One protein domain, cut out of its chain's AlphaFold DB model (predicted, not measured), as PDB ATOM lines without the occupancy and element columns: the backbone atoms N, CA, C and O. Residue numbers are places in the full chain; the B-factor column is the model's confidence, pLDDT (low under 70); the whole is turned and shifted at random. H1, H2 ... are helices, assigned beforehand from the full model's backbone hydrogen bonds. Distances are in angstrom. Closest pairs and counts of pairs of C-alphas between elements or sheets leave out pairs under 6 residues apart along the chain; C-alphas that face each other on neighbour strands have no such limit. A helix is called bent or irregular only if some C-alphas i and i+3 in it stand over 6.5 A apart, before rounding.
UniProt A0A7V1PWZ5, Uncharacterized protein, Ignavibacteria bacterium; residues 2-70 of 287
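Overview. This is residues 2 to 70 of the 287 residues of an uncharacterized protein of Ignavibacteria bacterium (UniProt A0A7V1PWZ5). The model is a helical hairpin, H2 and H3 side by side, with a small, loosely built head of loops at the other end of the long axis, away from the tight turn between H2 and H3. The head holds the short helix H1 and a loop whose two limbs pair briefly at residues 16 to 17 and 26 to 27, and the chain runs on from it through residues 28 to 31 into H2. The printed part has 69 residues with three named helices, in the order H1, H2, H3, and no named strand; its class is all helix. The whole is loose, with a radius of gyration of the C-alphas of 16.0 A, and its outline is a rod with spans of 47 by 21 by 21 A.

Along the chain. The printed part begins at His 2. H1 covers residues 7 to 10, from C-alpha 7 at (131.363, 104.888, 143.980), and is 5.3 A long from first to last C-alpha. Residues 11 to 31 hold no named element. H2 covers residues 32 to 48, beginning at C-alpha 32 at (140.106, 118.987, 129.846), and is 23.9 A long. H3, the longest helix with 18 residues, covers residues 51 to 68, is 25.1 A long and ends at C-alpha 68 at (137.724, 108.339, 129.707).

Arrangement. H1 is apart from H2 and from H3. In the stretch after H1, residues 16 to 17 form a short antiparallel pairing with residues 26 to 27. H2 and H3 touch, with 24 pairs of C-alphas within 8 A; their closest C-alphas are those of Gly 45 and Asp 53, 4.8 A apart. They run opposite ways at a shallow tilt of 23 degrees and form a helical hairpin. Their centres are 9.7 A apart. H3 has a kink of 29 degrees near residue 58 and is only just irregular: C-alphas 56 and 59 are 6.7 A apart. Every O i to N i+4 pair in H2 is within hydrogen-bond range, 11 of 14 are in H3, and H1 is too short for such a pair but has its one O i to N i+3 pair within range.

Size, cuts and confidence. The two C-alphas farthest apart in the domain are those of His 12 and Lys 49, at 47.8 A. The printed part has no cut. The link from H1 to H2 is long, with 21 residues, and the link from H2 to H3 is tight, with 2 residues. The mean pLDDT of the printed part is 81.2; residues 2 to 5, 11, 14 to 15, 17 to 26 and 28 are under 70.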
ATOM      1  N   HIS A   2     138.325  97.589 141.971       37.62
ATOM      2  CA  HIS A   2     137.555  98.218 143.063       37.62
ATOM      3  C   HIS A   2     138.383  98.315 144.355       37.62
ATOM      4  O   HIS A   2     138.013  97.718 145.360       37.62
ATOM      5  N   ILE A   3     139.557  98.953 144.338       49.28
ATOM      6  CA  ILE A   3     140.494  98.751 145.462       49.28
ATOM      7  C   ILE A   3     140.402  99.798 146.577       49.28
ATOM      8  O   ILE A   3     140.876  99.498 147.661       49.28
ATOM      9  N   PHE A   4     139.710 100.940 146.440       59.53
ATOM     10  CA  PHE A   4     139.647 101.862 147.597       59.53
ATOM     11  C   PHE A   4     138.295 102.478 147.961       59.53
ATOM     12  O   PHE A   4     138.079 102.718 149.144       59.53
ATOM     13  N   LEU A   5     137.351 102.675 147.040       66.19
ATOM     14  CA  LEU A   5     136.038 103.243 147.369       66.19
ATOM     15  C   LEU A   5     134.977 102.706 146.406       66.19
ATOM     16  O   LEU A   5     135.212 102.678 145.200       66.19
ATOM     17  N   ASP A   6     133.827 102.281 146.934       73.44
ATOM     18  CA  ASP A   6     132.645 101.944 146.136       73.44
ATOM     19  C   ASP A   6     131.932 103.247 145.729       73.44
ATOM     20  O   ASP A   6     131.349 103.909 146.594       73.44
ATOM     21  N   PRO A   7     131.972 103.644 144.441       70.31
ATOM     22  CA  PRO A   7     131.363 104.888 143.980       70.31
ATOM     23  C   PRO A   7     129.847 104.921 144.198       70.31
ATOM     24  O   PRO A   7     129.281 106.004 144.328       70.31
ATOM     25  N   ALA A   8     129.186 103.757 144.290       74.19
ATOM     26  CA  ALA A   8     127.747 103.675 144.526       74.19
ATOM     27  C   ALA A   8     127.347 104.285 145.877       74.19
ATOM     28  O   ALA A   8     126.278 104.883 146.004       74.19
ATOM     29  N   ARG A   9     128.240 104.226 146.875       79.25
ATOM     30  CA  ARG A   9     128.023 104.851 148.189       79.25
ATOM     31  C   ARG A   9     127.987 106.375 148.126       79.25
ATOM     32  O   ARG A   9     127.443 106.995 149.033       79.25
ATOM     33  N   PHE A  10     128.525 106.972 147.065       76.06
ATOM     34  CA  PHE A  10     128.600 108.418 146.871       76.06
ATOM     35  C   PHE A  10     127.614 108.934 145.820       76.06
ATOM     36  O   PHE A  10     127.678 110.106 145.470       76.06
ATOM     37  N   GLY A  11     126.666 108.110 145.354       68.31
ATOM     38  CA  GLY A  11     125.675 108.516 144.346       68.31
ATOM     39  C   GLY A  11     124.778 109.695 144.763       68.31
ATOM     40  O   GLY A  11     124.174 110.335 143.913       68.31
ATOM     41  N   HIS A  12     124.719 110.014 146.061       73.62
ATOM     42  CA  HIS A  12     124.013 111.181 146.599       73.62
ATOM     43  C   HIS A  12     124.863 112.467 146.615       73.62
ATOM     44  O   HIS A  12     124.333 113.546 146.875       73.62
ATOM     45  N   ILE A  13     126.175 112.374 146.369       74.69
ATOM     46  CA  ILE A  13     127.104 113.507 146.377       74.69
ATOM     47  C   ILE A  13     127.249 114.060 144.957       74.69
ATOM     48  O   ILE A  13     127.499 113.324 144.002       74.69
ATOM     49  N   SER A  14     127.147 115.385 144.820       63.59
ATOM     50  CA  SER A  14     127.366 116.085 143.552       63.59
ATOM     51  C   SER A  14     128.751 115.765 142.979       63.59
ATOM     52  O   SER A  14     129.765 116.042 143.622       63.59
ATOM     53  N   GLY A  15     128.792 115.214 141.766       61.88
ATOM     54  CA  GLY A  15     130.030 114.829 141.083       61.88
ATOM     55  C   GLY A  15     130.175 113.328 140.841       61.88
ATOM     56  O   GLY A  15     131.073 112.947 140.104       61.88
ATOM     57  N   PHE A  16     129.302 112.478 141.385       71.25
ATOM     58  CA  PHE A  16     129.189 111.076 140.970       71.25
ATOM     59  C   PHE A  16     127.990 110.901 140.033       71.25
ATOM     60  O   PHE A  16     126.911 111.427 140.298       71.25
ATOM     61  N   ILE A  17     128.189 110.202 138.916       67.19
ATOM     62  CA  ILE A  17     127.181 109.966 137.872       67.19
ATOM     63  C   ILE A  17     127.133 108.458 137.577       67.19
ATOM     64  O   ILE A  17     128.138 107.763 137.724       67.19
ATOM     65  N   GLY A  18     125.963 107.938 137.200       68.12
ATOM     66  CA  GLY A  18     125.740 106.525 136.872       68.12
ATOM     67  C   GLY A  18     124.681 105.880 137.766       68.12
ATOM     68  O   GLY A  18     123.880 106.582 138.379       68.12
ATOM     69  N   GLY A  19     124.664 104.543 137.824       60.34
ATOM     70  CA  GLY A  19     123.765 103.791 138.713       60.34
ATOM     71  C   GLY A  19     122.575 103.100 138.057       60.34
ATOM     72  O   GLY A  19     121.676 102.649 138.763       60.34
ATOM     73  N   GLY A  20     122.561 103.016 136.726       58.81
ATOM     74  CA  GLY A  20     121.579 102.240 135.967       58.81
ATOM     75  C   GLY A  20     122.104 100.860 135.562       58.81
ATOM     76  O   GLY A  20     123.258 100.518 135.806       58.81
ATOM     77  N   SER A  21     121.279 100.080 134.863       51.91
ATOM     78  CA  SER A  21     121.661  98.775 134.295       51.91
ATOM     79  C   SER A  21     122.745  98.855 133.208       51.91
ATOM     80  O   SER A  21     123.327  97.829 132.861       51.91
ATOM     81  N   ALA A  22     123.016 100.050 132.671       53.44
ATOM     82  CA  ALA A  22     123.942 100.266 131.561       53.44
ATOM     83  C   ALA A  22     125.344 100.744 131.983       53.44
ATOM     84  O   ALA A  22     126.313 100.401 131.309       53.44
ATOM     85  N   GLU A  23     125.477 101.513 133.075       56.47
ATOM     86  CA  GLU A  23     126.766 102.075 133.509       56.47
ATOM     87  C   GLU A  23     126.911 102.129 135.045       56.47
ATOM     88  O   GLU A  23     126.016 102.634 135.740       56.47
ATOM     89  N   PRO A  24     128.049 101.655 135.597       68.62
ATOM     90  CA  PRO A  24     128.338 101.749 137.023       68.62
ATOM     91  C   PRO A  24     128.567 103.204 137.457       68.62
ATOM     92  O   PRO A  24     128.991 104.052 136.667       68.62
ATOM     93  N   TYR A  25     128.324 103.486 138.741       69.50
ATOM     94  CA  TYR A  25     128.646 104.784 139.334       69.50
ATOM     95  C   TYR A  25     130.136 105.109 139.170       69.50
ATOM     96  O   TYR A  25     131.000 104.275 139.445       69.50
ATOM     97  N   HIS A  26     130.435 106.340 138.769       68.19
ATOM     98  CA  HIS A  26     131.796 106.848 138.634       68.19
ATOM     99  C   HIS A  26     131.859 108.350 138.934       68.19
ATOM    100  O   HIS A  26     130.857 109.062 138.878       68.19
ATOM    101  N   TYR A  27     133.049 108.835 139.292       70.06
ATOM    102  CA  TYR A  27     133.285 110.257 139.534       70.06
ATOM    103  C   TYR A  27     133.434 111.014 138.206       70.06
ATOM    104  O   TYR A  27     134.228 110.626 137.347       70.06
ATOM    105  N   TYR A  28     132.698 112.109 138.054       68.44
ATOM    106  CA  TYR A  28     132.738 112.993 136.897       68.44
ATOM    107  C   TYR A  28     133.899 113.983 137.026       68.44
ATOM    108  O   TYR A  28     133.772 115.069 137.594       68.44
ATOM    109  N   PHE A  29     135.054 113.594 136.493       76.06
ATOM    110  CA  PHE A  29     136.227 114.455 136.387       76.06
ATOM    111  C   PHE A  29     136.305 115.081 134.990       76.06
ATOM    112  O   PHE A  29     136.408 114.368 133.990       76.06
ATOM    113  N   ASP A  30     136.299 116.416 134.899       81.06
ATOM    114  CA  ASP A  30     136.449 117.097 133.610       81.06
ATOM    115  C   ASP A  30     137.879 116.925 133.070       81.06
ATOM    116  O   ASP A  30     138.816 117.634 133.444       81.06
ATOM    117  N   ALA A  31     138.051 115.979 132.147       89.06
ATOM    118  CA  ALA A  31     139.344 115.582 131.592       89.06
ATOM    119  C   ALA A  31     140.000 116.634 130.664       89.06
ATOM    120  O   ALA A  31     140.943 116.313 129.940       89.06
ATOM    121  N   VAL A  32     139.538 117.890 130.656       91.44
ATOM    122  CA  VAL A  32     140.106 118.987 129.846       91.44
ATOM    123  C   VAL A  32     141.597 119.171 130.103       91.44
ATOM    124  O   VAL A  32     142.367 119.247 129.149       91.44
ATOM    125  N   PHE A  33     142.024 119.182 131.367       91.75
ATOM    126  CA  PHE A  33     143.442 119.332 131.709       91.75
ATOM    127  C   PHE A  33     144.285 118.151 131.229       91.75
ATOM    128  O   PHE A  33     145.401 118.350 130.759       91.75
ATOM    129  N   ILE A  34     143.741 116.934 131.281       95.06
ATOM    130  CA  ILE A  34     144.412 115.718 130.802       95.06
ATOM    131  C   ILE A  34     144.570 115.777 129.282       95.06
ATOM    132  O   ILE A  34     145.658 115.532 128.763       95.06
ATOM    133  N   LYS A  35     143.514 116.183 128.568       95.56
ATOM    134  CA  LYS A  35     143.533 116.404 127.113       95.56
ATOM    135  C   LYS A  35     144.549 117.485 126.745       95.56
ATOM    136  O   LYS A  35     145.328 117.310 125.814       95.56
ATOM    137  N   TYR A  36     144.589 118.585 127.495       96.06
ATOM    138  CA  TYR A  36     145.533 119.671 127.247       96.06
ATOM    139  C   TYR A  36     146.978 119.240 127.515       96.06
ATOM    140  O   TYR A  36     147.853 119.502 126.696       96.06
ATOM    141  N   ALA A  37     147.232 118.526 128.615       96.88
ATOM    142  CA  ALA A  37     148.547 117.987 128.948       96.88
ATOM    143  C   ALA A  37     149.035 116.980 127.896       96.88
ATOM    144  O   ALA A  37     150.191 117.045 127.479       96.88
ATOM    145  N   PHE A  38     148.144 116.114 127.403       97.69
ATOM    146  CA  PHE A  38     148.421 115.231 126.274       97.69
ATOM    147  C   PHE A  38     148.946 116.022 125.064       97.69
ATOM    148  O   PHE A  38     150.052 115.762 124.583       97.69
ATOM    149  N   PHE A  39     148.208 117.047 124.619       97.75
ATOM    150  CA  PHE A  39     148.642 117.880 123.494       97.75
ATOM    151  C   PHE A  39     149.911 118.678 123.804       97.75
ATOM    152  O   PHE A  39     150.754 118.835 122.924       97.75
ATOM    153  N   TYR A  40     150.093 119.134 125.042       97.56
ATOM    154  CA  TYR A  40     151.283 119.872 125.453       97.56
ATOM    155  C   TYR A  40     152.554 119.044 125.265       97.56
ATOM    156  O   TYR A  40     153.513 119.504 124.642       97.56
ATOM    157  N   TYR A  41     152.564 117.805 125.763       97.69
ATOM    158  CA  TYR A  41     153.715 116.914 125.625       97.69
ATOM    159  C   TYR A  41     153.918 116.448 124.183       97.69
ATOM    160  O   TYR A  41     155.059 116.396 123.721       97.69
ATOM    161  N   PHE A  42     152.832 116.220 123.441       96.38
ATOM    162  CA  PHE A  42     152.886 115.937 122.007       96.38
ATOM    163  C   PHE A  42     153.573 117.066 121.220       96.38
ATOM    164  O   PHE A  42     154.553 116.838 120.510       96.38
ATOM    165  N   VAL A  43     153.120 118.309 121.400       95.75
ATOM    166  CA  VAL A  43     153.689 119.501 120.751       95.75
ATOM    167  C   VAL A  43     155.131 119.731 121.181       95.75
ATOM    168  O   VAL A  43     155.996 120.014 120.350       95.75
ATOM    169  N   ARG A  44     155.418 119.580 122.476       95.44
ATOM    170  CA  ARG A  44     156.775 119.705 123.009       95.44
ATOM    171  C   ARG A  44     157.719 118.697 122.352       95.44
ATOM    172  O   ARG A  44     158.802 119.097 121.928       95.44
ATOM    173  N   GLY A  45     157.284 117.447 122.187       93.38
ATOM    174  CA  GLY A  45     158.027 116.403 121.482       93.38
ATOM    175  C   GLY A  45     158.242 116.704 120.000       93.38
ATOM    176  O   GLY A  45     159.346 116.493 119.492       93.38
ATOM    177  N   LEU A  46     157.240 117.264 119.313       91.38
ATOM    178  CA  LEU A  46     157.360 117.672 117.908       91.38
ATOM    179  C   LEU A  46     158.387 118.797 117.718       91.38
ATOM    180  O   LEU A  46     159.253 118.705 116.845       91.38
ATOM    181  N   LEU A  47     158.320 119.838 118.552       90.19
ATOM    182  CA  LEU A  47     159.191 121.011 118.444       90.19
ATOM    183  C   LEU A  47     160.625 120.717 118.904       90.19
ATOM    184  O   LEU A  47     161.581 121.105 118.233       90.19
ATOM    185  N   ARG A  48     160.792 120.013 120.033       91.19
ATOM    186  CA  ARG A  48     162.115 119.708 120.611       91.19
ATOM    187  C   ARG A  48     162.768 118.462 120.020       91.19
ATOM    188  O   ARG A  48     163.965 118.276 120.223       91.19
ATOM    189  N   LYS A  49     162.009 117.616 119.313       88.69
ATOM    190  CA  LYS A  49     162.461 116.336 118.738       88.69
ATOM    191  C   LYS A  49     163.067 115.387 119.786       88.69
ATOM    192  O   LYS A  49     163.988 114.635 119.479       88.69
ATOM    193  N   ARG A  50     162.575 115.427 121.032       90.81
ATOM    194  CA  ARG A  50     163.045 114.571 122.136       90.81
ATOM    195  C   ARG A  50     162.043 113.456 122.412       90.81
ATOM    196  O   ARG A  50     160.880 113.729 122.690       90.81
ATOM    197  N   LEU A  51     162.514 112.207 122.408       89.19
ATOM    198  CA  LEU A  51     161.675 111.030 122.676       89.19
ATOM    199  C   LEU A  51     161.050 111.043 124.078       89.19
ATOM    200  O   LEU A  51     159.911 110.617 124.247       89.19
ATOM    201  N   PHE A  52     161.760 111.599 125.063       93.69
ATOM    202  CA  PHE A  52     161.278 111.707 126.441       93.69
ATOM    203  C   PHE A  52     159.947 112.467 126.559       93.69
ATOM    204  O   PHE A  52     159.117 112.132 127.397       93.69
ATOM    205  N   ASP A  53     159.702 113.452 125.694       94.62
ATOM    206  CA  ASP A  53     158.453 114.215 125.725       94.62
ATOM    207  C   ASP A  53     157.251 113.349 125.314       94.62
ATOM    208  O   ASP A  53     156.190 113.449 125.925       94.62
ATOM    209  N   TYR A  54     157.428 112.429 124.361       92.88
ATOM    210  CA  TYR A  54     156.390 111.456 124.005       92.88
ATOM    211  C   TYR A  54     156.183 110.407 125.099       92.88
ATOM    212  O   TYR A  54     155.059 109.965 125.303       92.88
ATOM    213  N   TYR A  55     157.231 110.043 125.844       93.06
ATOM    214  CA  TYR A  55     157.082 109.169 127.009       93.06
ATOM    215  C   TYR A  55     156.217 109.826 128.097       93.06
ATOM    216  O   TYR A  55     155.291 109.201 128.605       93.06
ATOM    217  N   LEU A  56     156.437 111.117 128.384       95.50
ATOM    218  CA  LEU A  56     155.613 111.881 129.333       95.50
ATOM    219  C   LEU A  56     154.153 112.053 128.884       95.50
ATOM    220  O   LEU A  56     153.286 112.306 129.715       95.50
ATOM    221  N   MET A  57     153.864 111.907 127.590       96.12
ATOM    222  CA  MET A  57     152.504 111.920 127.047       96.12
ATOM    223  C   MET A  57     151.736 110.620 127.356       96.12
ATOM    224  O   MET A  57     150.506 110.647 127.446       96.12
ATOM    225  N   LEU A  58     152.430 109.486 127.533       92.19
ATOM    226  CA  LEU A  58     151.809 108.159 127.651       92.19
ATOM    227  C   LEU A  58     150.828 108.016 128.827       92.19
ATOM    228  O   LEU A  58     149.767 107.443 128.597       92.19
ATOM    229  N   PRO A  59     151.085 108.542 130.042       94.56
ATOM    230  CA  PRO A  59     150.116 108.460 131.138       94.56
ATOM    231  C   PRO A  59     148.791 109.167 130.819       94.56
ATOM    232  O   PRO A  59     147.720 108.655 131.140       94.56
ATOM    233  N   PHE A  60     148.848 110.316 130.135       95.56
ATOM    234  CA  PHE A  60     147.647 111.040 129.712       95.56
ATOM    235  C   PHE A  60     146.910 110.277 128.614       95.56
ATOM    236  O   PHE A  60     145.694 110.140 128.677       95.56
ATOM    237  N   LEU A  61     147.637 109.722 127.638       93.69
ATOM    238  CA  LEU A  61     147.040 108.887 126.597       93.69
ATOM    239  C   LEU A  61     146.382 107.630 127.186       93.69
ATOM    240  O   LEU A  61     145.271 107.282 126.798       93.69
ATOM    241  N   PHE A  62     147.039 106.984 128.151       90.38
ATOM    242  CA  PHE A  62     146.500 105.838 128.876       90.38
ATOM    243  C   PHE A  62     145.190 106.205 129.577       90.38
ATOM    244  O   PHE A  62     144.187 105.520 129.392       90.38
ATOM    245  N   PHE A  63     145.158 107.323 130.306       91.69
ATOM    246  CA  PHE A  63     143.921 107.809 130.917       91.69
ATOM    247  C   PHE A  63     142.816 108.013 129.871       91.69
ATOM    248  O   PHE A  63     141.693 107.552 130.059       91.69
ATOM    249  N   LEU A  64     143.119 108.668 128.747       91.38
ATOM    250  CA  LEU A  64     142.114 108.963 127.722       91.38
ATOM    251  C   LEU A  64     141.559 107.696 127.054       91.38
ATOM    252  O   LEU A  64     140.372 107.649 126.741       91.38
ATOM    253  N   ILE A  65     142.388 106.667 126.859       87.19
ATOM    254  CA  ILE A  65     141.976 105.407 126.225       87.19
ATOM    255  C   ILE A  65     141.220 104.500 127.199       87.19
ATOM    256  O   ILE A  65     140.185 103.958 126.824       87.19
ATOM    257  N   PHE A  66     141.742 104.307 128.411       83.50
ATOM    258  CA  PHE A  66     141.261 103.264 129.325       83.50
ATOM    259  C   PHE A  66     140.314 103.773 130.411       83.50
ATOM    260  O   PHE A  66     139.557 102.975 130.956       83.50
ATOM    261  N   ILE A  67     140.365 105.065 130.749       84.31
ATOM    262  CA  ILE A  67     139.541 105.652 131.815       84.31
ATOM    263  C   ILE A  67     138.425 106.518 131.220       84.31
ATOM    264  O   ILE A  67     137.266 106.281 131.535       84.31
ATOM    265  N   ASP A  68     138.745 107.483 130.348       84.69
ATOM    266  CA  ASP A  68     137.724 108.339 129.707       84.69
ATOM    267  C   ASP A  68     136.973 107.562 128.603       84.69
ATOM    268  O   ASP A  68     135.748 107.532 128.567       84.69
ATOM    269  N   GLY A  69     137.688 106.885 127.692       78.38
ATOM    270  CA  GLY A  69     137.102 105.915 126.749       78.38
ATOM    271  C   GLY A  69     136.092 106.482 125.733       78.38
ATOM    272  O   GLY A  69     135.466 105.733 124.978       78.38
ATOM    273  N   GLY A  70     135.912 107.805 125.679       81.31
ATOM    274  CA  GLY A  70     134.951 108.463 124.798       81.31
ATOM    275  C   GLY A  70     135.256 108.270 123.305       81.31
ATOM    276  O   GLY A  70     136.234 108.805 122.785       81.31
TER     277      GLY A  70